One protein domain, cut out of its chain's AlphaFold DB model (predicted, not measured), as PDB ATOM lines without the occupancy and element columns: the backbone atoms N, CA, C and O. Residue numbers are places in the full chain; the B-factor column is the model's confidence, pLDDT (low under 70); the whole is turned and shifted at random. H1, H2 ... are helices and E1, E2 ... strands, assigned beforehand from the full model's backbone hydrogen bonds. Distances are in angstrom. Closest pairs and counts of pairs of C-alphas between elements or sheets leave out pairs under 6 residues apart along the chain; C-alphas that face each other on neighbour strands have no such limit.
ATOM      1  N   TYR A   4      98.880   1.568 148.143       90.31
ATOM      2  CA  TYR A   4      97.910   2.651 148.135       90.31
ATOM      3  C   TYR A   4      96.741   2.301 149.041       90.31
ATOM      4  O   TYR A   4      96.324   1.149 149.125       90.31
ATOM      5  N   TYR A   5      96.191   3.305 149.696       89.88
ATOM      6  CA  TYR A   5      95.142   3.191 150.690       89.88
ATOM      7  C   TYR A   5      93.941   3.991 150.201       89.88
ATOM      8  O   TYR A   5      94.044   5.190 149.957       89.88
ATOM      9  N   ILE A   6      92.820   3.300 150.007       88.19
ATOM     10  CA  ILE A   6      91.585   3.829 149.438       88.19
ATOM     11  C   ILE A   6      90.498   3.766 150.506       88.19
ATOM     12  O   ILE A   6      89.929   2.713 150.790       88.19
ATOM     13  N   ASP A   7      90.188   4.918 151.078       85.81
ATOM     14  CA  ASP A   7      89.072   5.143 151.975       85.81
ATOM     15  C   ASP A   7      87.939   5.839 151.220       85.81
ATOM     16  O   ASP A   7      87.975   7.043 150.957       85.81
ATOM     17  N   ILE A   8      86.916   5.052 150.894       78.38
ATOM     18  CA  ILE A   8      85.759   5.497 150.117       78.38
ATOM     19  C   ILE A   8      84.627   6.055 150.974       78.38
ATOM     20  O   ILE A   8      83.574   6.401 150.445       78.38
ATOM     21  N   SER A   9      84.785   6.086 152.298       68.00
ATOM     22  CA  SER A   9      83.725   6.524 153.224       68.00
ATOM     23  C   SER A   9      83.240   7.953 152.970       68.00
ATOM     24  O   SER A   9      82.194   8.360 153.459       68.00
ATOM     25  N   ALA A  10      83.988   8.684 152.155       54.22
ATOM     26  CA  ALA A  10      83.676   9.989 151.629       54.22
ATOM     27  C   ALA A  10      82.801   9.985 150.352       54.22
ATOM     28  O   ALA A  10      82.487  11.057 149.890       54.22
ATOM     29  N   ILE A  11      82.363   8.877 149.740       50.75
ATOM     30  CA  ILE A  11      81.660   8.909 148.421       50.75
ATOM     31  C   ILE A  11      80.133   9.219 148.528       50.75
ATOM     32  O   ILE A  11      79.383   9.118 147.559       50.75
ATOM     33  N   GLY A  12      79.637   9.650 149.693       47.91
ATOM     34  CA  GLY A  12      78.236  10.064 149.888       47.91
ATOM     35  C   GLY A  12      77.875  11.453 149.320       47.91
ATOM     36  O   GLY A  12      78.725  12.194 148.825       47.91
ATOM     37  N   ILE A  13      76.594  11.839 149.454       40.34
ATOM     38  CA  ILE A  13      76.043  13.175 149.104       40.34
ATOM     39  C   ILE A  13      76.874  14.314 149.722       40.34
ATOM     40  O   ILE A  13      77.023  15.380 149.123       40.34
ATOM     41  N   GLU A  14      77.465  14.066 150.892       38.66
ATOM     42  CA  GLU A  14      78.303  15.013 151.628       38.66
ATOM     43  C   GLU A  14      79.486  15.514 150.784       38.66
ATOM     44  O   GLU A  14      79.807  16.695 150.819       38.66
ATOM     45  N   TYR A  15      80.065  14.681 149.920       51.44
ATOM     46  CA  TYR A  15      81.234  15.039 149.111       51.44
ATOM     47  C   TYR A  15      80.887  15.630 147.747       51.44
ATOM     48  O   TYR A  15      81.623  16.468 147.223       51.44
ATOM     49  N   GLN A  16      79.727  15.265 147.197       48.88
ATOM     50  CA  GLN A  16      79.164  15.951 146.033       48.88
ATOM     51  C   GLN A  16      78.830  17.414 146.368       48.88
ATOM     52  O   GLN A  16      79.081  18.298 145.549       48.88
ATOM     53  N   ALA A  17      78.360  17.685 147.594       44.75
ATOM     54  CA  ALA A  17      78.183  19.046 148.099       44.75
ATOM     55  C   ALA A  17      79.529  19.785 148.254       44.75
ATOM     56  O   ALA A  17      79.645  20.940 147.838       44.75
ATOM     57  N   TYR A  18      80.574  19.111 148.757       48.72
ATOM     58  CA  TYR A  18      81.915  19.701 148.865       48.72
ATOM     59  C   TYR A  18      82.569  19.984 147.509       48.72
ATOM     60  O   TYR A  18      83.229  21.013 147.382       48.72
ATOM     61  N   ALA A  19      82.387  19.136 146.490       52.66
ATOM     62  CA  ALA A  19      82.976  19.332 145.161       52.66
ATOM     63  C   ALA A  19      82.512  20.645 144.494       52.66
ATOM     64  O   ALA A  19      83.295  21.278 143.775       52.66
ATOM     65  N   ALA A  20      81.278  21.082 144.773       52.62
ATOM     66  CA  ALA A  20      80.717  22.332 144.264       52.62
ATOM     67  C   ALA A  20      81.162  23.577 145.061       52.62
ATOM     68  O   ALA A  20      81.358  24.630 144.457       52.62
ATOM     69  N   ALA A  21      81.372  23.465 146.381       63.34
ATOM     70  CA  ALA A  21      81.803  24.572 147.242       63.34
ATOM     71  C   ALA A  21      82.776  24.095 148.349       63.34
ATOM     72  O   ALA A  21      82.332  23.593 149.384       63.34
ATOM     73  N   PRO A  22      84.105  24.236 148.174       66.25
ATOM     74  CA  PRO A  22      85.067  23.877 149.216       66.25
ATOM     75  C   PRO A  22      84.886  24.752 150.464       66.25
ATOM     76  O   PRO A  22      84.823  25.978 150.374       66.25
ATOM     77  N   ALA A  23      84.848  24.132 151.647       72.88
ATOM     78  CA  ALA A  23      84.860  24.864 152.909       72.88
ATOM     79  C   ALA A  23      86.296  25.288 153.258       72.88
ATOM     80  O   ALA A  23      87.150  24.446 153.541       72.88
ATOM     81  N   TRP A  24      86.552  26.596 153.264       86.00
ATOM     82  CA  TRP A  24      87.795  27.212 153.744       86.00
ATOM     83  C   TRP A  24      87.438  28.146 154.898       86.00
ATOM     84  O   TRP A  24      86.622  29.052 154.726       86.00
ATOM     85  N   GLY A  25      88.018  27.910 156.079       82.81
ATOM     86  CA  GLY A  25      87.773  28.738 157.265       82.81
ATOM     87  C   GLY A  25      88.118  30.216 157.046       82.81
ATOM     88  O   GLY A  25      88.900  30.552 156.162       82.81
ATOM     89  N   ALA A  26      87.519  31.116 157.827       85.12
ATOM     90  CA  ALA A  26      87.612  32.565 157.616       85.12
ATOM     91  C   ALA A  26      88.984  33.184 157.967       85.12
ATOM     92  O   ALA A  26      89.239  34.337 157.625       85.12
ATOM     93  N   GLY A  27      89.870  32.449 158.639       88.00
ATOM     94  CA  GLY A  27      91.210  32.895 159.007       88.00
ATOM     95  C   GLY A  27      92.210  32.818 157.851       88.00
ATOM     96  O   GLY A  27      92.137  31.949 156.980       88.00
ATOM     97  N   ALA A  28      93.206  33.710 157.849       85.12
ATOM     98  CA  ALA A  28      94.240  33.764 156.807       85.12
ATOM     99  C   ALA A  28      95.168  32.532 156.781       85.12
ATOM    100  O   ALA A  28      95.724  32.213 155.728       85.12
ATOM    101  N   ALA A  29      95.325  31.861 157.927       86.50
ATOM    102  CA  ALA A  29      96.135  30.653 158.100       86.50
ATOM    103  C   ALA A  29      95.322  29.351 157.985       86.50
ATOM    104  O   ALA A  29      95.903  28.263 158.010       86.50
ATOM    105  N   ASP A  30      93.996  29.457 157.863       87.50
ATOM    106  CA  ASP A  30      93.129  28.294 157.727       87.50
ATOM    107  C   ASP A  30      93.459  27.564 156.426       87.50
ATOM    108  O   ASP A  30      93.881  28.172 155.439       87.50
ATOM    109  N   LYS A  31      93.247  26.251 156.407       84.19
ATOM    110  CA  LYS A  31      93.422  25.411 155.219       84.19
ATOM    111  C   LYS A  31      92.091  24.730 154.910       84.19
ATOM    112  O   LYS A  31      91.431  24.294 155.855       84.19
ATOM    113  N   PRO A  32      91.670  24.645 153.638       85.31
ATOM    114  CA  PRO A  32      90.471  23.900 153.304       85.31
ATOM    115  C   PRO A  32      90.732  22.402 153.474       85.31
ATOM    116  O   PRO A  32      91.875  21.936 153.394       85.31
ATOM    117  N   LEU A  33      89.661  21.645 153.700       81.12
ATOM    118  CA  LEU A  33      89.747  20.191 153.696       81.12
ATOM    119  C   LEU A  33      89.980  19.689 152.260       81.12
ATOM    120  O   LEU A  33      89.331  20.194 151.337       81.12
ATOM    121  N   PRO A  34      90.877  18.707 152.053       81.56
ATOM    122  CA  PRO A  34      91.045  18.074 150.751       81.56
ATOM    123  C   PRO A  34      89.743  17.439 150.249       81.56
ATOM    124  O   PRO A  34      89.001  16.855 151.038       81.56
ATOM    125  N   GLN A  35      89.513  17.536 148.938       80.00
ATOM    126  CA  GLN A  35      88.411  16.920 148.189       80.00
ATOM    127  C   GLN A  35      88.797  15.583 147.515       80.00
ATOM    128  O   GLN A  35      87.980  14.912 146.889       80.00
ATOM    129  N   ASP A  36      90.055  15.187 147.576       80.62
ATOM    130  CA  ASP A  36      90.478  13.825 147.265       80.62
ATOM    131  C   ASP A  36      91.910  13.647 147.781       80.62
ATOM    132  O   ASP A  36      92.500  14.595 148.312       80.62
ATOM    133  N   GLY A  37      92.497  12.467 147.613       79.94
ATOM    134  CA  GLY A  37      93.887  12.213 147.969       79.94
ATOM    135  C   GLY A  37      94.647  11.380 146.942       79.94
ATOM    136  O   GLY A  37      94.101  10.860 145.972       79.94
ATOM    137  N   THR A  38      95.951  11.259 147.181       80.44
ATOM    138  CA  THR A  38      96.859  10.391 146.417       80.44
ATOM    139  C   THR A  38      96.759   8.919 146.820       80.44
ATOM    140  O   THR A  38      97.277   8.057 146.116       80.44
ATOM    141  N   GLY A  39      96.177   8.613 147.986       83.69
ATOM    142  CA  GLY A  39      96.174   7.272 148.572       83.69
ATOM    143  C   GLY A  39      97.550   6.773 149.034       83.69
ATOM    144  O   GLY A  39      97.658   5.626 149.446       83.69
ATOM    145  N   LYS A  40      98.619   7.582 148.981       86.88
ATOM    146  CA  LYS A  40      99.998   7.130 149.272       86.88
ATOM    147  C   LYS A  40     100.338   6.988 150.753       86.88
ATOM    148  O   LYS A  40     101.383   6.432 151.086       86.88
ATOM    149  N   ALA A  41      99.493   7.502 151.639       87.31
ATOM    150  CA  ALA A  41      99.702   7.412 153.075       87.31
ATOM    151  C   ALA A  41      98.623   6.558 153.730       87.31
ATOM    152  O   ALA A  41      97.444   6.633 153.383       87.31
ATOM    153  N   GLY A  42      99.060   5.738 154.682       84.19
ATOM    154  CA  GLY A  42      98.216   4.772 155.363       84.19
ATOM    155  C   GLY A  42      97.289   5.377 156.425       84.19
ATOM    156  O   GLY A  42      97.224   6.595 156.618       84.19
ATOM    157  N   PRO A  43      96.585   4.509 157.168       78.69
ATOM    158  CA  PRO A  43      95.733   4.889 158.292       78.69
ATOM    159  C   PRO A  43      96.444   5.820 159.287       78.69
ATOM    160  O   PRO A  43      97.637   5.678 159.546       78.69
ATOM    161  N   GLY A  44      95.708   6.790 159.838       75.69
ATOM    162  CA  GLY A  44      96.220   7.740 160.836       75.69
ATOM    163  C   GLY A  44      96.983   8.949 160.280       75.69
ATOM    164  O   GLY A  44      97.280   9.866 161.043       75.69
ATOM    165  N   HIS A  45      97.258   9.005 158.973       82.69
ATOM    166  CA  HIS A  45      97.900  10.166 158.353       82.69
ATOM    167  C   HIS A  45      96.887  11.282 158.068       82.69
ATOM    168  O   HIS A  45      95.791  11.038 157.555       82.69
ATOM    169  N   ALA A  46      97.266  12.519 158.394       82.06
ATOM    170  CA  ALA A  46      96.453  13.702 158.141       82.06
ATOM    171  C   ALA A  46      96.684  14.214 156.711       82.06
ATOM    172  O   ALA A  46      97.724  14.801 156.415       82.06
ATOM    173  N   ALA A  47      95.693  14.010 155.843       85.00
ATOM    174  CA  ALA A  47      95.690  14.544 154.486       85.00
ATOM    175  C   ALA A  47      95.653  16.081 154.507       85.00
ATOM    176  O   ALA A  47      94.857  16.673 155.240       85.00
ATOM    177  N   ALA A  48      96.467  16.733 153.679       87.75
ATOM    178  CA  ALA A  48      96.473  18.190 153.574       87.75
ATOM    179  C   ALA A  48      96.670  18.656 152.132       87.75
ATOM    180  O   ALA A  48      97.441  18.066 151.376       87.75
ATOM    181  N   VAL A  49      96.009  19.757 151.782       90.19
ATOM    182  CA  VAL A  49      96.205  20.454 150.507       90.19
ATOM    183  C   VAL A  49      97.492  21.288 150.530       90.19
ATOM    184  O   VAL A  49      97.962  21.716 151.592       90.19
ATOM    185  N   ALA A  50      98.051  21.558 149.353       93.50
ATOM    186  CA  ALA A  50      99.085  22.575 149.162       93.50
ATOM    187  C   ALA A  50      98.454  23.945 148.863       93.50
ATOM    188  O   ALA A  50      97.442  24.015 148.156       93.50
ATOM    189  N   ILE A  51      99.057  25.023 149.382       95.50
ATOM    190  CA  ILE A  51      98.581  26.410 149.224       95.50
ATOM    191  C   ILE A  51      99.688  27.278 148.622       95.50
ATOM    192  O   ILE A  51     100.845  27.176 149.024       95.50
ATOM    193  N   ALA A  52      99.313  28.137 147.680       97.44
ATOM    194  CA  ALA A  52     100.140  29.171 147.074       97.44
ATOM    195  C   ALA A  52      99.515  30.559 147.288       97.44
ATOM    196  O   ALA A  52      98.313  30.677 147.542       97.44
ATOM    197  N   GLU A  53     100.317  31.614 147.140       97.75
ATOM    198  CA  GLU A  53      99.844  33.003 147.201       97.75
ATOM    199  C   GLU A  53     100.336  33.807 145.991       97.75
ATOM    200  O   GLU A  53     101.488  33.690 145.576       97.75
ATOM    201  N   ILE A  54      99.464  34.652 145.440       98.31
ATOM    202  CA  ILE A  54      99.786  35.619 144.387       98.31
ATOM    203  C   ILE A  54      99.418  37.005 144.905       98.31
ATOM    204  O   ILE A  54      98.239  37.352 144.983       98.31
ATOM    205  N   LYS A  55     100.422  37.811 145.248       97.94
ATOM    206  CA  LYS A  55     100.230  39.218 145.601       97.94
ATOM    207  C   LYS A  55     100.345  40.082 144.351       97.94
ATOM    208  O   LYS A  55     101.407  40.162 143.731       97.94
ATOM    209  N   ILE A  56      99.251  40.736 143.987       97.25
ATOM    210  CA  ILE A  56      99.169  41.630 142.835       97.25
ATOM    211  C   ILE A  56      99.771  42.983 143.238       97.25
ATOM    212  O   ILE A  56      99.133  43.784 143.912       97.25
ATOM    213  N   ASN A  57     101.019  43.232 142.833       95.38
ATOM    214  CA  ASN A  57     101.758  44.443 143.215       95.38
ATOM    215  C   ASN A  57     101.301  45.701 142.453       95.38
ATOM    216  O   ASN A  57     101.401  46.810 142.970       95.38
ATOM    217  N   ALA A  58     100.805  45.527 141.227       95.44
ATOM    218  CA  ALA A  58     100.252  46.572 140.370       95.44
ATOM    219  C   ALA A  58      99.191  45.966 139.440       95.44
ATOM    220  O   ALA A  58      99.142  44.746 139.273       95.44
ATOM    221  N   LEU A  59      98.345  46.800 138.828       96.12
ATOM    222  CA  LEU A  59      97.393  46.317 137.826       96.12
ATOM    223  C   LEU A  59      98.147  45.722 136.619       96.12
ATOM    224  O   LEU A  59      99.040  46.389 136.090       96.12
ATOM    225  N   PRO A  60      97.805  44.501 136.169       95.94
ATOM    226  CA  PRO A  60      98.356  43.960 134.934       95.94
ATOM    227  C   PRO A  60      97.915  44.779 133.720       95.94
ATOM    228  O   PRO A  60      96.848  45.388 133.723       95.94
ATOM    229  N   ALA A  61      98.715  44.739 132.657       95.38
ATOM    230  CA  ALA A  61      98.306  45.193 131.335       95.38
ATOM    231  C   ALA A  61      97.569  44.077 130.578       95.38
ATOM    232  O   ALA A  61      97.752  42.885 130.848       95.38
ATOM    233  N   ASP A  62      96.788  44.457 129.568       95.00
ATOM    234  CA  ASP A  62      96.260  43.511 128.586       95.00
ATOM    235  C   ASP A  62      97.396  42.633 128.042       95.00
ATOM    236  O   ASP A  62      98.452  43.154 127.694       95.00
ATOM    237  N   SER A  63      97.166  41.318 127.937       93.06
ATOM    238  CA  SER A  63      98.137  40.275 127.525       93.06
ATOM    239  C   SER A  63      99.129  39.795 128.586       93.06
ATOM    240  O   SER A  63      99.838  38.819 128.345       93.06
ATOM    241  N   ASN A  64      99.175  40.410 129.770       97.44
ATOM    242  CA  ASN A  64      99.922  39.830 130.885       97.44
ATOM    243  C   ASN A  64      99.322  38.481 131.264       97.44
ATOM    244  O   ASN A  64      98.102  38.319 131.282       97.44
ATOM    245  N   THR A  65     100.174  37.505 131.556       97.44
ATOM    246  CA  THR A  65      99.719  36.140 131.834       97.44
ATOM    247  C   THR A  65     100.150  35.665 133.206       97.44
ATOM    248  O   THR A  65     101.147  36.127 133.774       97.44
ATOM    249  N   LEU A  66      99.357  34.735 133.729       97.88
ATOM    250  CA  LEU A  66      99.686  33.884 134.862       97.88
ATOM    251  C   LEU A  66      99.588  32.438 134.394       97.88
ATOM    252  O   LEU A  66      98.581  32.051 133.810       97.88
ATOM    253  N   THR A  67     100.616  31.643 134.658       97.50
ATOM    254  CA  THR A  67     100.570  30.192 134.472       97.50
ATOM    255  C   THR A  67     100.488  29.549 135.845       97.50
ATOM    256  O   THR A  67     101.324  29.850 136.689       97.50
ATOM    257  N   ILE A  68      99.500  28.689 136.083       97.44
ATOM    258  CA  ILE A  68      99.311  27.962 137.346       97.44
ATOM    259  C   ILE A  68      99.269  26.473 137.016       97.44
ATOM    260  O   ILE A  68      98.340  26.025 136.347       97.44
ATOM    261  N   ALA A  69     100.272  25.705 137.452       95.12
ATOM    262  CA  ALA A  69     100.361  24.267 137.166       95.12
ATOM    263  C   ALA A  69     100.227  23.928 135.659       95.12
ATOM    264  O   ALA A  69      99.600  22.943 135.270       95.12
ATOM    265  N   GLY A  70     100.779  24.788 134.795       95.44
ATOM    266  CA  GLY A  70     100.692  24.687 133.331       95.44
ATOM    267  C   GLY A  70      99.446  25.320 132.693       95.44
ATOM    268  O   GLY A  70      99.468  25.592 131.495       95.44
ATOM    269  N   ALA A  71      98.397  25.624 133.464       96.56
ATOM    270  CA  ALA A  71      97.210  26.313 132.963       96.56
ATOM    271  C   ALA A  71      97.492  27.815 132.791       96.56
ATOM    272  O   ALA A  71      97.835  28.496 133.758       96.56
ATOM    273  N   VAL A  72      97.343  28.336 131.570       96.62
ATOM    274  CA  VAL A  72      97.640  29.740 131.240       96.62
ATOM    275  C   VAL A  72      96.375  30.589 131.297       96.62
ATOM    276  O   VAL A  72      95.392  30.315 130.610       96.62
ATOM    277  N   LEU A  73      96.433  31.658 132.082       96.81
ATOM    278  CA  LEU A  73      95.397  32.671 132.225       96.81
ATOM    279  C   LEU A  73      95.914  34.000 131.666       96.81
ATOM    280  O   LEU A  73      97.089  34.329 131.842       96.81
ATOM    281  N   THR A  74      95.039  34.804 131.060       96.62
ATOM    282  CA  THR A  74      95.400  36.110 130.478       96.62
ATOM    283  C   THR A  74      94.615  37.269 131.094       96.62
ATOM    284  O   THR A  74      93.389  37.234 131.170       96.62
ATOM    285  N   ALA A  75      95.309  38.340 131.466       96.19
ATOM    286  CA  ALA A  75      94.700  39.584 131.910       96.19
ATOM    287  C   ALA A  75      94.087  40.340 130.725       96.19
ATOM    288  O   ALA A  75      94.743  40.529 129.690       96.19
ATOM    289  N   LYS A  76      92.844  40.803 130.884       95.88
ATOM    290  CA  LYS A  76      92.159  41.645 129.900       95.88
ATOM    291  C   LYS A  76      91.312  42.726 130.549       95.88
ATOM    292  O   LYS A  76      90.631  42.494 131.541       95.88
ATOM    293  N   THR A  77      91.285  43.902 129.941       93.62
ATOM    294  CA  THR A  77      90.401  44.999 130.346       93.62
ATOM    295  C   THR A  77      88.936  44.589 130.170       93.62
ATOM    296  O   THR A  77      88.109  44.863 131.035       93.62
ATOM    297  N   ALA A  78      88.636  43.834 129.108       90.81
ATOM    298  CA  ALA A  78      87.361  43.157 128.894       90.81
ATOM    299  C   ALA A  78      87.606  41.679 128.543       90.81
ATOM    300  O   ALA A  78      88.203  41.376 127.509       90.81
ATOM    301  N   ALA A  79      87.160  40.762 129.406       87.56
ATOM    302  CA  ALA A  79      87.252  39.324 129.158       87.56
ATOM    303  C   ALA A  79      86.213  38.922 128.098       87.56
ATOM    304  O   ALA A  79      85.007  38.986 128.338       87.56
ATOM    305  N   ALA A  80      86.690  38.549 126.911       88.62
ATOM    306  CA  ALA A  80      85.851  38.184 125.766       88.62
ATOM    307  C   ALA A  80      85.966  36.696 125.401       88.62
ATOM    308  O   ALA A  80      85.211  36.203 124.567       88.62
ATOM    309  N   ALA A  81      86.902  35.977 126.020       90.19
ATOM    310  CA  ALA A  81      87.124  34.556 125.808       90.19
ATOM    311  C   ALA A  81      87.491  33.860 127.121       90.19
ATOM    312  O   ALA A  81      87.885  34.495 128.099       90.19
ATOM    313  N   LYS A  82      87.404  32.530 127.117       92.88
ATOM    314  CA  LYS A  82      87.788  31.699 128.258       92.88
ATOM    315  C   LYS A  82      89.242  31.914 128.668       92.88
ATOM    316  O   LYS A  82      90.081  32.311 127.860       92.88
ATOM    317  N   ASN A  83      89.534  31.592 129.927       94.69
ATOM    318  CA  ASN A  83      90.864  31.713 130.533       94.69
ATOM    319  C   ASN A  83      91.372  33.164 130.583       94.69
ATOM    320  O   ASN A  83      92.575  33.409 130.678       94.69
ATOM    321  N   GLN A  84      90.453  34.134 130.540       95.00
ATOM    322  CA  GLN A  84      90.745  35.553 130.695       95.00
ATOM    323  C   GLN A  84      90.085  36.091 131.962       95.00
ATOM    324  O   GLN A  84      88.906  35.826 132.194       95.00
ATOM    325  N   TRP A  85      90.824  36.852 132.775       94.50
ATOM    326  CA  TRP A  85      90.235  37.578 133.905       94.50
ATOM    327  C   TRP A  85      90.191  39.072 133.611       94.50
ATOM    328  O   TRP A  85      91.097  39.638 132.992       94.50
ATOM    329  N   THR A  86      89.130  39.715 134.091       94.69
ATOM    330  CA  THR A  86      88.964  41.161 133.980       94.69
ATOM    331  C   THR A  86      89.898  41.882 134.951       94.69
ATOM    332  O   THR A  86      89.853  41.630 136.154       94.69
ATOM    333  N   ILE A  87      90.712  42.816 134.457       94.88
ATOM    334  CA  ILE A  87      91.688  43.570 135.270       94.88
ATOM    335  C   ILE A  87      90.989  44.408 136.357       94.88
ATOM    336  O   ILE A  87      91.435  44.446 137.497       94.88
ATOM    337  N   GLY A  88      89.848  45.026 136.040       91.75
ATOM    338  CA  GLY A  88      89.113  45.888 136.972       91.75
ATOM    339  C   GLY A  88      89.788  47.247 137.219       91.75
ATOM    340  O   GLY A  88      90.860  47.535 136.698       91.75
ATOM    341  N   ALA A  89      89.135  48.108 138.007       93.19
ATOM    342  CA  ALA A  89      89.583  49.489 138.241       93.19
ATOM    343  C   ALA A  89      90.634  49.638 139.363       93.19
ATOM    344  O   ALA A  89      91.181  50.719 139.561       93.19
ATOM    345  N   SER A  90      90.895  48.581 140.134       96.56
ATOM    346  CA  SER A  90      91.830  48.592 141.264       96.56
ATOM    347  C   SER A  90      92.450  47.213 141.470       96.56
ATOM    348  O   SER A  90      91.900  46.208 141.023       96.56
ATOM    349  N   VAL A  91      93.575  47.147 142.187       96.50
ATOM    350  CA  VAL A  91      94.232  45.875 142.545       96.50
ATOM    351  C   VAL A  91      93.271  44.931 143.281       96.50
ATOM    352  O   VAL A  91      93.255  43.735 143.002       96.50
ATOM    353  N   SER A  92      92.408  45.474 144.145       96.69
ATOM    354  CA  SER A  92      91.374  44.704 144.849       96.69
ATOM    355  C   SER A  92      90.333  44.098 143.904       96.69
ATOM    356  O   SER A  92      89.997  42.913 144.004       96.69
ATOM    357  N   ALA A  93      89.876  44.878 142.920       96.31
ATOM    358  CA  ALA A  93      88.985  44.375 141.882       96.31
ATOM    359  C   ALA A  93      89.679  43.309 141.016       96.31
ATOM    360  O   ALA A  93      89.077  42.278 140.727       96.31
ATOM    361  N   CYS A  94      90.956  43.507 140.670       96.12
ATOM    362  CA  CYS A  94      91.750  42.529 139.923       96.12
ATOM    363  C   CYS A  94      91.868  41.196 140.674       96.12
ATOM    364  O   CYS A  94      91.640  40.140 140.085       96.12
ATOM    365  N   ALA A  95      92.200  41.236 141.969       97.38
ATOM    366  CA  ALA A  95      92.301  40.045 142.813       97.38
ATOM    367  C   ALA A  95      90.955  39.309 142.900       97.38
ATOM    368  O   ALA A  95      90.900  38.092 142.733       97.38
ATOM    369  N   THR A  96      89.862  40.056 143.077       96.50
ATOM    370  CA  THR A  96      88.499  39.509 143.120       96.50
ATOM    371  C   THR A  96      88.108  38.842 141.800       96.50
ATOM    372  O   THR A  96      87.605  37.721 141.799       96.50
ATOM    373  N   ASN A  97      88.391  39.483 140.665       96.06
ATOM    374  CA  ASN A  97      88.081  38.941 139.341       96.06
ATOM    375  C   ASN A  97      88.930  37.707 139.002       96.06
ATOM    376  O   ASN A  97      88.421  36.763 138.400       96.06
ATOM    377  N   LEU A  98      90.205  37.683 139.408       96.00
ATOM    378  CA  LEU A  98      91.057  36.504 139.255       96.00
ATOM    379  C   LEU A  98      90.521  35.327 140.084       96.00
ATOM    380  O   LEU A  98      90.415  34.215 139.572       96.00
ATOM    381  N   VAL A  99      90.123  35.573 141.334       95.25
ATOM    382  CA  VAL A  99      89.468  34.567 142.188       95.25
ATOM    383  C   VAL A  99      88.174  34.057 141.554       95.25
ATOM    384  O   VAL A  99      87.943  32.849 141.531       95.25
ATOM    385  N   ALA A 100      87.346  34.950 141.006       93.06
ATOM    386  CA  ALA A 100      86.114  34.569 140.323       93.06
ATOM    387  C   ALA A 100      86.393  33.647 139.125       93.06
ATOM    388  O   ALA A 100      85.734  32.616 138.987       93.06
ATOM    389  N   LEU A 101      87.406  33.958 138.309       94.31
ATOM    390  CA  LEU A 101      87.815  33.108 137.190       94.31
ATOM    391  C   LEU A 101      88.293  31.726 137.663       94.31
ATOM    392  O   LEU A 101      87.855  30.710 137.128       94.31
ATOM    393  N   LEU A 102      89.173  31.685 138.670       93.69
ATOM    394  CA  LEU A 102      89.764  30.449 139.204       93.69
ATOM    395  C   LEU A 102      88.729  29.493 139.810       93.69
ATOM    396  O   LEU A 102      88.976  28.293 139.871       93.69
ATOM    397  N   ASN A 103      87.576  30.008 140.232       91.38
ATOM    398  CA  ASN A 103      86.502  29.219 140.828       91.38
ATOM    399  C   ASN A 103      85.356  28.894 139.859       91.38
ATOM    400  O   ASN A 103      84.430  28.185 140.250       91.38
ATOM    401  N   THR A 104      85.389  29.387 138.614       88.94
ATOM    402  CA  THR A 104      84.256  29.263 137.685       88.94
ATOM    403  C   THR A 104      84.624  28.473 136.432       88.94
ATOM    404  O   THR A 104      85.441  28.905 135.620       88.94
ATOM    405  N   PHE A 105      83.944  27.344 136.227       87.62
ATOM    406  CA  PHE A 105      84.006  26.527 135.011       87.62
ATOM    407  C   PHE A 105      82.723  26.679 134.169       87.62
ATOM    408  O   PHE A 105      81.639  26.843 134.730       87.62
ATOM    409  N   GLY A 106      82.819  26.566 132.835       79.69
ATOM    410  CA  GLY A 106      81.644  26.431 131.958       79.69
ATOM    411  C   GLY A 106      81.839  26.860 130.489       79.69
ATOM    412  O   GLY A 106      82.925  26.731 129.914       79.69
ATOM    413  N   THR A 107      80.753  27.343 129.866       73.94
ATOM    414  CA  THR A 107      80.644  27.748 128.450       73.94
ATOM    415  C   THR A 107      80.672  29.264 128.156       73.94
ATOM    416  O   THR A 107      80.691  29.635 126.986       73.94
ATOM    417  N   GLY A 108      80.677  30.143 129.161       77.38
ATOM    418  CA  GLY A 108      80.693  31.609 129.035       77.38
ATOM    419  C   GLY A 108      82.086  32.244 128.869       77.38
ATOM    420  O   GLY A 108      83.109  31.562 128.868       77.38
ATOM    421  N   THR A 109      82.128  33.578 128.744       75.00
ATOM    422  CA  THR A 109      83.335  34.370 128.410       75.00
ATOM    423  C   THR A 109      84.227  34.752 129.599       75.00
ATOM    424  O   THR A 109      85.342  35.206 129.382       75.00
ATOM    425  N   ALA A 110      83.785  34.540 130.842       74.25
ATOM    426  CA  ALA A 110      84.549  34.804 132.072       74.25
ATOM    427  C   ALA A 110      84.723  33.519 132.901       74.25
ATOM    428  O   ALA A 110      84.403  33.464 134.087       74.25
ATOM    429  N   GLN A 111      85.141  32.442 132.236       88.50
ATOM    430  CA  GLN A 111      85.250  31.107 132.824       88.50
ATOM    431  C   GLN A 111      86.577  30.456 132.453       88.50
ATOM    432  O   GLN A 111      87.185  30.790 131.432       88.50
ATOM    433  N   CYS A 112      87.034  29.537 133.300       90.44
ATOM    434  CA  CYS A 112      88.309  28.860 133.141       90.44
ATOM    435  C   CYS A 112      88.115  27.377 132.809       90.44
ATOM    436  O   CYS A 112      87.512  26.621 133.570       90.44
ATOM    437  N   ASP A 113      88.648  26.966 131.663       91.06
ATOM    438  CA  ASP A 113      88.757  25.571 131.232       91.06
ATOM    439  C   ASP A 113      90.197  25.170 130.870       91.06
ATOM    440  O   ASP A 113      90.420  24.065 130.380       91.06
ATOM    441  N   ALA A 114      91.174  26.041 131.148       93.56
ATOM    442  CA  ALA A 114      92.588  25.749 130.977       93.56
ATOM    443  C   ALA A 114      92.961  24.495 131.775       93.56
ATOM    444  O   ALA A 114      92.811  24.450 133.000       93.56
ATOM    445  N   ALA A 115      93.430  23.472 131.065       92.88
ATOM    446  CA  ALA A 115      93.859  22.220 131.660       92.88
ATOM    447  C   ALA A 115      95.200  22.399 132.376       92.88
ATOM    448  O   ALA A 115      96.116  23.035 131.850       92.88
ATOM    449  N   VAL A 116      95.324  21.806 133.560       93.56
ATOM    450  CA  VAL A 116      96.628  21.649 134.208       93.56
ATOM    451  C   VAL A 116      97.480  20.644 133.435       93.56
ATOM    452  O   VAL A 116      96.960  19.774 132.733       93.56
ATOM    453  N   SER A 117      98.797  20.763 133.569       91.56
ATOM    454  CA  SER A 117      99.758  19.872 132.917       91.56
ATOM    455  C   SER A 117      99.506  18.401 133.271       91.56
ATOM    456  O   SER A 117      99.189  18.070 134.418       91.56
ATOM    457  N   SER A 118      99.734  17.496 132.314       88.38
ATOM    458  CA  SER A 118      99.689  16.045 132.550       88.38
ATOM    459  C   SER A 118     100.710  15.584 133.590       88.38
ATOM    460  O   SER A 118     100.480  14.577 134.253       88.38
ATOM    461  N   SER A 119     101.798  16.338 133.777       87.19
ATOM    462  CA  SER A 119     102.797  16.095 134.828       87.19
ATOM    463  C   SER A 119     102.318  16.475 136.236       87.19
ATOM    464  O   SER A 119     103.001  16.180 137.212       87.19
ATOM    465  N   VAL A 120     101.179  17.169 136.349       87.44
ATOM    466  CA  VAL A 120     100.550  17.544 137.628       87.44
ATOM    467  C   VAL A 120      99.287  16.734 137.882       87.44
ATOM    468  O   VAL A 120      98.996  16.417 139.026       87.44
ATOM    469  N   SER A 121      98.525  16.404 136.838       87.62
ATOM    470  CA  SER A 121      97.374  15.510 136.936       87.62
ATOM    471  C   SER A 121      97.229  14.730 135.625       87.62
ATOM    472  O   SER A 121      96.948  15.348 134.589       87.62
ATOM    473  N   PRO A 122      97.277  13.386 135.645       81.19
ATOM    474  CA  PRO A 122      97.137  12.572 134.436       81.19
ATOM    475  C   PRO A 122      95.770  12.747 133.752       81.19
ATOM    476  O   PRO A 122      95.636  12.500 132.557       81.19
ATOM    477  N   LEU A 123      94.753  13.219 134.484       82.69
ATOM    478  CA  LEU A 123      93.407  13.479 133.967       82.69
ATOM    479  C   LEU A 123      93.217  14.829 133.266       82.69
ATOM    480  O   LEU A 123      92.092  15.102 132.819       82.69
ATOM    481  N   LEU A 124      94.265  15.662 133.194       88.19
ATOM    482  CA  LEU A 124      94.217  16.999 132.587       88.19
ATOM    483  C   LEU A 124      93.004  17.803 133.083       88.19
ATOM    484  O   LEU A 124      92.163  18.250 132.301       88.19
ATOM    485  N   LEU A 125      92.848  17.901 134.406       89.19
ATOM    486  CA  LEU A 125      91.725  18.620 135.001       89.19
ATOM    487  C   LEU A 125      91.771  20.100 134.605       89.19
ATOM    488  O   LEU A 125      92.838  20.712 134.583       89.19
ATOM    489  N   ALA A 126      90.609  20.694 134.328       91.69
ATOM    490  CA  ALA A 126      90.523  22.146 134.218       91.69
ATOM    491  C   ALA A 126      90.908  22.785 135.560       91.69
ATOM    492  O   ALA A 126      90.590  22.240 136.619       91.69
ATOM    493  N   LEU A 127      91.556  23.949 135.525       92.56
ATOM    494  CA  LEU A 127      92.089  24.600 136.719       92.56
ATOM    495  C   LEU A 127      91.055  24.779 137.856       92.56
ATOM    496  O   LEU A 127      91.415  24.458 138.989       92.56
ATOM    497  N   PRO A 128      89.774  25.142 137.612       91.12
ATOM    498  CA  PRO A 128      88.772  25.222 138.683       91.12
ATOM    499  C   PRO A 128      88.388  23.881 139.311       91.12
ATOM    500  O   PRO A 128      87.809  23.860 140.396       91.12
ATOM    501  N   TYR A 129      88.674  22.759 138.641       88.88
ATOM    502  CA  TYR A 129      88.521  21.406 139.184       88.88
ATOM    503  C   TYR A 129      89.804  20.873 139.820       88.88
ATOM    504  O   TYR A 129      89.737  19.908 140.576       88.88
ATOM    505  N   PHE A 130      90.951  21.499 139.552       89.94
ATOM    506  CA  PHE A 130      92.225  21.178 140.186       89.94
ATOM    507  C   PHE A 130      92.456  21.960 141.484       89.94
ATOM    508  O   PHE A 130      92.946  21.420 142.477       89.94
ATOM    509  N   ALA A 131      92.095  23.238 141.476       91.06
ATOM    510  CA  ALA A 131      92.341  24.174 142.554       91.06
ATOM    511  C   ALA A 131      91.100  25.021 142.842       91.06
ATOM    512  O   ALA A 131      90.082  24.968 142.150       91.06
ATOM    513  N   TYR A 132      91.197  25.783 143.916       90.19
ATOM    514  CA  TYR A 132      90.197  26.724 144.372       90.19
ATOM    515  C   TYR A 132      90.919  27.940 144.962       90.19
ATOM    516  O   TYR A 132      91.995  27.806 145.548       90.19
ATOM    517  N   ALA A 133      90.355  29.132 144.784       93.62
ATOM    518  CA  ALA A 133      90.984  30.379 145.190       93.62
ATOM    519  C   ALA A 133      90.092  31.248 146.079       93.62
ATOM    520  O   ALA A 133      88.864  31.178 146.040       93.62
ATOM    521  N   ARG A 134      90.719  32.139 146.844       93.88
ATOM    522  CA  ARG A 134      90.052  33.242 147.542       93.88
ATOM    523  C   ARG A 134      90.957  34.463 147.607       93.88
ATOM    524  O   ARG A 134      92.174  34.346 147.474       93.88
ATOM    525  N   VAL A 135      90.380  35.620 147.903       96.00
ATOM    526  CA  VAL A 135      91.173  36.750 148.399       96.00
ATOM    527  C   VAL A 135      91.589  36.421 149.834       96.00
ATOM    528  O   VAL A 135      90.757  35.988 150.633       96.00
ATOM    529  N   LYS A 136      92.879  36.567 150.152       95.62
ATOM    530  CA  LYS A 136      93.433  36.270 151.478       95.62
ATOM    531  C   LYS A 136      92.687  37.084 152.543       95.62
ATOM    532  O   LYS A 136      92.667  38.309 152.438       95.62
ATOM    533  N   PRO A 137      92.111  36.451 153.581       93.94
ATOM    534  CA  PRO A 137      91.466  37.180 154.663       93.94
ATOM    535  C   PRO A 137      92.405  38.222 155.281       93.94
ATOM    536  O   PRO A 137      93.553  37.919 155.604       93.94
ATOM    537  N   GLY A 138      91.922  39.457 155.420       92.44
ATOM    538  CA  GLY A 138      92.719  40.585 155.915       92.44
ATOM    539  C   GLY A 138      93.631  41.251 154.875       92.44
ATOM    540  O   GLY A 138      94.312  42.213 155.218       92.44
ATOM    541  N   ALA A 139      93.629  40.795 153.618       93.81
ATOM    542  CA  ALA A 139      94.280  41.471 152.499       93.81
ATOM    543  C   ALA A 139      93.267  41.792 151.391       93.81
ATOM    544  O   ALA A 139      92.197  41.192 151.305       93.81
ATOM    545  N   THR A 140      93.623  42.726 150.513       95.19
ATOM    546  CA  THR A 140      92.828  43.050 149.316       95.19
ATOM    547  C   THR A 140      93.578  42.770 148.020       95.19
ATOM    548  O   THR A 140      92.980  42.753 146.958       95.19
ATOM    549  N   ASP A 141      94.890  42.570 148.084       96.69
ATOM    550  CA  ASP A 141      95.795  42.452 146.938       96.69
ATOM    551  C   ASP A 141      96.339  41.033 146.729       96.69
ATOM    552  O   ASP A 141      97.022  40.765 145.743       96.69
ATOM    553  N   THR A 142      96.056  40.124 147.662       97.88
ATOM    554  CA  THR A 142      96.666  38.800 147.710       97.88
ATOM    555  C   THR A 142      95.616  37.728 147.468       97.88
ATOM    556  O   THR A 142      94.652  37.604 148.222       97.88
ATOM    557  N   VAL A 143      95.821  36.928 146.427       97.75
ATOM    558  CA  VAL A 143      95.020  35.745 146.106       97.75
ATOM    559  C   VAL A 143      95.684  34.523 146.733       97.75
ATOM    560  O   VAL A 143      96.855  34.264 146.473       97.75
ATOM    561  N   GLN A 144      94.950  33.765 147.546       96.69
ATOM    562  CA  GLN A 144      95.367  32.439 148.007       96.69
ATOM    563  C   GLN A 144      94.748  31.377 147.107       96.69
ATOM    564  O   GLN A 144      93.558  31.442 146.801       96.69
ATOM    565  N   ILE A 145      95.550  30.389 146.718       95.75
ATOM    566  CA  ILE A 145      95.131  29.272 145.871       95.75
ATOM    567  C   ILE A 145      95.445  27.981 146.615       95.75
ATOM    568  O   ILE A 145      96.592  27.745 146.979       95.75
ATOM    569  N   ALA A 146      94.436  27.147 146.830       93.69
ATOM    570  CA  ALA A 146      94.579  25.825 147.412       93.69
ATOM    571  C   ALA A 146      94.288  24.756 146.357       93.69
ATOM    572  O   ALA A 146      93.346  24.869 145.572       93.69
ATOM    573  N   THR A 147      95.092  23.700 146.351       91.31
ATOM    574  CA  THR A 147      94.779  22.479 145.596       91.31
ATOM    575  C   THR A 147      93.516  21.827 146.158       91.31
ATOM    576  O   THR A 147      93.230  21.929 147.348       91.31
ATOM    577  N   ARG A 148      92.732  21.162 145.306       87.50
ATOM    578  CA  ARG A 148      91.571  20.367 145.743       87.50
ATOM    579  C   ARG A 148      91.975  18.977 146.229       87.50
ATOM    580  O   ARG A 148      91.220  18.343 146.953       87.50
ATOM    581  N   PHE A 149      93.168  18.525 145.871       85.88
ATOM    582  CA  PHE A 149      93.700  17.204 146.178       85.88
ATOM    583  C   PHE A 149      94.700  17.297 147.335       85.88
ATOM    584  O   PHE A 149      95.444  18.271 147.445       85.88
ATOM    585  N   ALA A 150      94.728  16.290 148.199       86.25
ATOM    586  CA  ALA A 150      95.808  16.087 149.153       86.25
ATOM    587  C   ALA A 150      96.936  15.297 148.499       86.25
ATOM    588  O   ALA A 150      96.688  14.243 147.915       86.25
ATOM    589  N   GLY A 151      98.167  15.776 148.644       88.50
ATOM    590  CA  GLY A 151      99.336  15.089 148.112       88.50
ATOM    591  C   GLY A 151     100.630  15.818 148.430       88.50
ATOM    592  O   GLY A 151     100.690  17.047 148.360       88.50
ATOM    593  N   SER A 152     101.673  15.068 148.784       90.19
ATOM    594  CA  SER A 152     103.024  15.631 148.942       90.19
ATOM    595  C   SER A 152     103.623  16.061 147.594       90.19
ATOM    596  O   SER A 152     104.381  17.025 147.519       90.19
ATOM    597  N   ASP A 153     103.205  15.415 146.505       89.25
ATOM    598  CA  ASP A 153     103.560  15.730 145.116       89.25
ATOM    599  C   ASP A 153     102.911  17.016 144.575       89.25
ATOM    600  O   ASP A 153     103.206  17.437 143.456       89.25
ATOM    601  N   LEU A 154     102.068  17.667 145.376       90.75
ATOM    602  CA  LEU A 154     101.510  18.991 145.102       90.75
ATOM    603  C   LEU A 154     102.329  20.115 145.753       90.75
ATOM    604  O   LEU A 154     101.977  21.289 145.660       90.75
ATOM    605  N   ASN A 155     103.433  19.778 146.417       93.06
ATOM    606  CA  ASN A 155     104.402  20.746 146.904       93.06
ATOM    607  C   ASN A 155     105.410  21.078 145.797       93.06
ATOM    608  O   ASN A 155     106.059  20.181 145.261       93.06
ATOM    609  N   HIS A 156     105.609  22.360 145.498       95.50
ATOM    610  CA  HIS A 156     106.538  22.800 144.455       95.50
ATOM    611  C   HIS A 156     107.991  22.367 144.708       95.50
ATOM    612  O   HIS A 156     108.729  22.109 143.761       95.50
ATOM    613  N   ALA A 157     108.409  22.250 145.974       95.06
ATOM    614  CA  ALA A 157     109.748  21.765 146.311       95.06
ATOM    615  C   ALA A 157     109.966  20.293 145.912       95.06
ATOM    616  O   ALA A 157     111.107  19.873 145.740       95.06
ATOM    617  N   ILE A 158     108.881  19.523 145.771       92.62
ATOM    618  CA  ILE A 158     108.890  18.109 145.376       92.62
ATOM    619  C   ILE A 158     108.578  17.965 143.878       92.62
ATOM    620  O   ILE A 158     109.196  17.152 143.196       92.62
ATOM    621  N   ASN A 159     107.649  18.768 143.353       91.88
ATOM    622  CA  ASN A 159     107.199  18.728 141.966       91.88
ATOM    623  C   ASN A 159     107.210  20.129 141.340       91.88
ATOM    624  O   ASN A 159     106.282  20.916 141.522       91.88
ATOM    625  N   SER A 160     108.226  20.435 140.535       94.06
ATOM    626  CA  SER A 160     108.345  21.744 139.883       94.06
ATOM    627  C   SER A 160     107.280  22.002 138.807       94.06
ATOM    628  O   SER A 160     107.053  23.156 138.446       94.06
ATOM    629  N   PHE A 161     106.570  20.978 138.318       92.44
ATOM    630  CA  PHE A 161     105.517  21.158 137.310       92.44
ATOM    631  C   PHE A 161     104.270  21.871 137.852       92.44
ATOM    632  O   PHE A 161     103.490  22.402 137.062       92.44
ATOM    633  N   ILE A 162     104.092  21.939 139.177       93.38
ATOM    634  CA  ILE A 162     102.988  22.683 139.806       93.38
ATOM    635  C   ILE A 162     103.272  24.191 139.943       93.38
ATOM    636  O   ILE A 162     102.483  24.926 140.532       93.38
ATOM    637  N   ALA A 163     104.400  24.674 139.415       96.44
ATOM    638  CA  ALA A 163     104.815  26.061 139.565       96.44
ATOM    639  C   ALA A 163     103.758  27.073 139.092       96.44
ATOM    640  O   ALA A 163     103.007  26.856 138.133       96.44
ATOM    641  N   ILE A 164     103.767  28.223 139.762       98.19
ATOM    642  CA  ILE A 164     103.102  29.445 139.336       98.19
ATOM    643  C   ILE A 164     104.152  30.384 138.747       98.19
ATOM    644  O   ILE A 164     105.197  30.622 139.356       98.19
ATOM    645  N   SER A 165     103.877  30.939 137.573       97.44
ATOM    646  CA  SER A 165     104.735  31.934 136.929       97.44
ATOM    647  C   SER A 165     103.912  33.063 136.317       97.44
ATOM    648  O   SER A 165     102.717  32.925 136.056       97.44
ATOM    649  N   SER A 166     104.556  34.205 136.101       97.25
ATOM    650  CA  SER A 166     103.963  35.377 135.457       97.25
ATOM    651  C   SER A 166     104.827  35.820 134.286       97.25
ATOM    652  O   SER A 166     106.053  35.795 134.408       97.25
ATOM    653  N   ALA A 167     104.220  36.294 133.199       97.12
ATOM    654  CA  ALA A 167     104.960  36.823 132.055       97.12
ATOM    655  C   ALA A 167     104.410  38.170 131.571       97.12
ATOM    656  O   ALA A 167     103.207  38.438 131.645       97.12
ATOM    657  N   SER A 168     105.324  39.002 131.065       94.31
ATOM    658  CA  SER A 168     105.063  40.314 130.448       94.31
ATOM    659  C   SER A 168     104.603  41.436 131.391       94.31
ATOM    660  O   SER A 168     104.211  42.504 130.923       94.31
ATOM    661  N   TRP A 169     104.675  41.238 132.709       94.75
ATOM    662  CA  TRP A 169     104.331  42.265 133.696       94.75
ATOM    663  C   TRP A 169     105.447  43.309 133.821       94.75
ATOM    664  O   TRP A 169     106.602  42.947 134.031       94.75
ATOM    665  N   ALA A 170     105.100  44.598 133.779       92.25
ATOM    666  CA  ALA A 170     106.050  45.679 134.075       92.25
ATOM    667  C   ALA A 170     106.476  45.671 135.556       92.25
ATOM    668  O   ALA A 170     107.639  45.887 135.885       92.25
ATOM    669  N   THR A 171     105.531  45.373 136.449       94.94
ATOM    670  CA  THR A 171     105.789  45.077 137.862       94.94
ATOM    671  C   THR A 171     105.186  43.709 138.173       94.94
ATOM    672  O   THR A 171     103.971  43.615 138.359       94.94
ATOM    673  N   PRO A 172     105.997  42.635 138.174       94.31
ATOM    674  CA  PRO A 172     105.501  41.284 138.397       94.31
ATOM    675  C   PRO A 172     104.807  41.124 139.757       94.31
ATOM    676  O   PRO A 172     105.203  41.776 140.732       94.31
ATOM    677  N   PRO A 173     103.796  40.246 139.857       97.25
ATOM    678  CA  PRO A 173     103.225  39.870 141.138       97.25
ATOM    679  C   PRO A 173     104.264  39.119 141.976       97.25
ATOM    680  O   PRO A 173     105.134  38.423 141.450       97.25
ATOM    681  N   THR A 174     104.158  39.224 143.297       98.25
ATOM    682  CA  THR A 174     104.959  38.391 144.195       98.25
ATOM    683  C   THR A 174     104.270  37.042 144.330       98.25
ATOM    684  O   THR A 174     103.132  36.968 144.790       98.25
ATOM    685  N   ILE A 175     104.958  35.982 143.910       98.38
ATOM    686  CA  ILE A 175     104.436  34.615 143.902       98.38
ATOM    687  C   ILE A 175     105.096  33.820 145.026       98.38
ATOM    688  O   ILE A 175     106.315  33.644 145.051       98.38
ATOM    689  N   THR A 176     104.279  33.294 145.932       97.94
ATOM    690  CA  THR A 176     104.659  32.215 146.842       97.94
ATOM    691  C   THR A 176     104.156  30.908 146.249       97.94
ATOM    692  O   THR A 176     102.952  30.736 146.067       97.94
ATOM    693  N   GLN A 177     105.079  30.006 145.917       97.88
ATOM    694  CA  GLN A 177     104.754  28.723 145.288       97.88
ATOM    695  C   GLN A 177     103.928  27.817 146.206       97.88
ATOM    696  O   GLN A 177     103.923  28.002 147.424       97.88
ATOM    697  N   PHE A 178     103.272  26.808 145.621       96.56
ATOM    698  CA  PHE A 178     102.542  25.797 146.385       96.56
ATOM    699  C   PHE A 178     103.454  25.129 147.415       96.56
ATOM    700  O   PHE A 178     104.447  24.489 147.065       96.56
ATOM    701  N   ALA A 179     103.094  25.272 148.688       94.81
ATOM    702  CA  ALA A 179     103.797  24.689 149.817       94.81
ATOM    703  C   ALA A 179     102.817  23.974 150.757       94.81
ATOM    704  O   ALA A 179     101.609  24.236 150.764       94.81
ATOM    705  N   GLY A 180     103.343  23.058 151.570       90.56
ATOM    706  CA  GLY A 180     102.524  22.127 152.346       90.56
ATOM    707  C   GLY A 180     102.202  20.886 151.521       90.56
ATOM    708  O   GLY A 180     103.104  20.357 150.878       90.56
ATOM    709  N   GLY A 181     100.949  20.432 151.552       89.88
ATOM    710  CA  GLY A 181     100.564  19.153 150.960       89.88
ATOM    711  C   GLY A 181     101.000  17.968 151.824       89.88
ATOM    712  O   GLY A 181     102.157  17.868 152.228       89.88
ATOM    713  N   ALA A 182     100.073  17.072 152.138       89.88
ATOM    714  CA  ALA A 182     100.375  15.818 152.818       89.88
ATOM    715  C   ALA A 182      99.487  14.714 152.255       89.88
ATOM    716  O   ALA A 182      98.282  14.913 152.091       89.88
ATOM    717  N   ASP A 183     100.092  13.566 151.960       88.00
ATOM    718  CA  ASP A 183      99.375  12.390 151.480       88.00
ATOM    719  C   ASP A 183      98.383  11.879 152.538       88.00
ATOM    720  O   ASP A 183      98.586  12.024 153.745       88.00
TER     721      ASP A 183
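What this domain is: This is residues 4 to 183 of the 658 residues of an uncharacterized protein of Inhella inkyongensis (UniProt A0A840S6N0). Two sheets of four strands make the sides of a wedge: they come together where E9 of one sheet meets E8 of the other, and they spread apart toward E6 and E5, where the helix H2 fills the gap between them. Two small parts lie on the outskirts, E1 toward one end of the long axis and H1 beside the body, and three long stretches have no named element: residues 21 to 47, 103 to 126 and 151 to 163. The printed part has 180 residues with three named helices and nine named strands, in the order E1 H1 E2 E3 E4 E5 H2 H3 E6 E7 E8 E9. The sheet E6 E7 E2 E9 is antiparallel throughout and the sheet E5 E4 E3 E8 is mixed; the class is mixed, helices and strands, with under half of the residues in named elements. The whole is compact, with a radius of gyration of the C-alphas of 16.0 A and spans of 48 by 32 by 32 A.

How they stand to each other: E1, residues 4 to 6, pairs with no named strand. H1, residues 13 to 20, is not on either sheet and touches no helix. The first sheet holds E2, residues 48 to 55, between E7, residues 142 to 150, and the edge strand E9, residues 174 to 182; its other edge strand is E6, residues 131 to 135, and it is twisted. E2 and E9 are antiparallel at 176 degrees, with N 53 and O 176 within hydrogen-bond range at 3.0 A. E7 and E2 are antiparallel at 159 degrees, with N 52 and O 145 at 2.8 A. E6 and E7 form a hairpin, with N 134 and O 144 at 2.9 A. Residues 36 to 37 pair in parallel with residues 149 to 150 of E7. In the second sheet, E3, residues 65 to 68, and E4, residues 71 to 76, form a hairpin, with N 73 and O 66 at 2.8 A. E5, residues 84 to 86, is parallel to E4 at 37 degrees, with N 85 and O 74 at 3.0 A. E8, residues 164 to 167, is antiparallel to E3 at 166 degrees, with N 67 and O 165 at 2.8 A. Between the sheets, the closest C-alphas of E8 and E9 are those of Ile 164 and Gln 177, 6.2 A apart, while E5 and E6 are apart. H2, residues 91 to 102, makes two layers with each sheet, a helix on one face of a sheet. Its height over the first sheet is 7.7 A; it lies over E6 and, only just, over E7, with 3 C-alphas, and runs along the strands, at 21 degrees to E6 on the local plane. The closest C-alphas of H2 and E6 are those of Val 99 and Ala 133, 5.4 A apart. Its height over the second sheet is 7.5 A, from a local plane fitted to just 6 C-alphas; it lies over E5 and runs slantwise to the strands, at 35 degrees on the local plane. The closest C-alphas of H2 and E5 are those of Trp 85 and Leu 98, 5.5 A apart. H3, residues 127 to 130, only grazes the first sheet; it is close to but not clearly touching H2, with the C-alphas of Leu 102 and Pro 128 5.3 A apart. Every O i to N i+4 pair is within hydrogen-bond range in H2 and 3 of 4 are in H1, while H3 is too short for such a pair.

Where its parts are: E1 begins at C-alpha 4, (97.910, 2.651, 148.135). H1 measures 11.4 A, E2 22.8 A, E4 16.4 A and H2 16.4 A from first to last C-alpha; H2 begins at C-alpha 91, (94.232, 45.875, 142.545). E6 measures 13.9 A, E7 22.8 A and E9 24.6 A; E9 ends at C-alpha 182, (100.375, 15.818, 152.818).

The domain as a whole: The two C-alphas farthest apart are those of Pro 43 and Ala 89, at 49.3 A. The printed part has no cut. The links H1 to E2, H2 to H3 and E7 to E8 are long, with 27, 24 and 13 residues. Mean pLDDT of the printed part is 88.1; residues 9 to 22 are under 70.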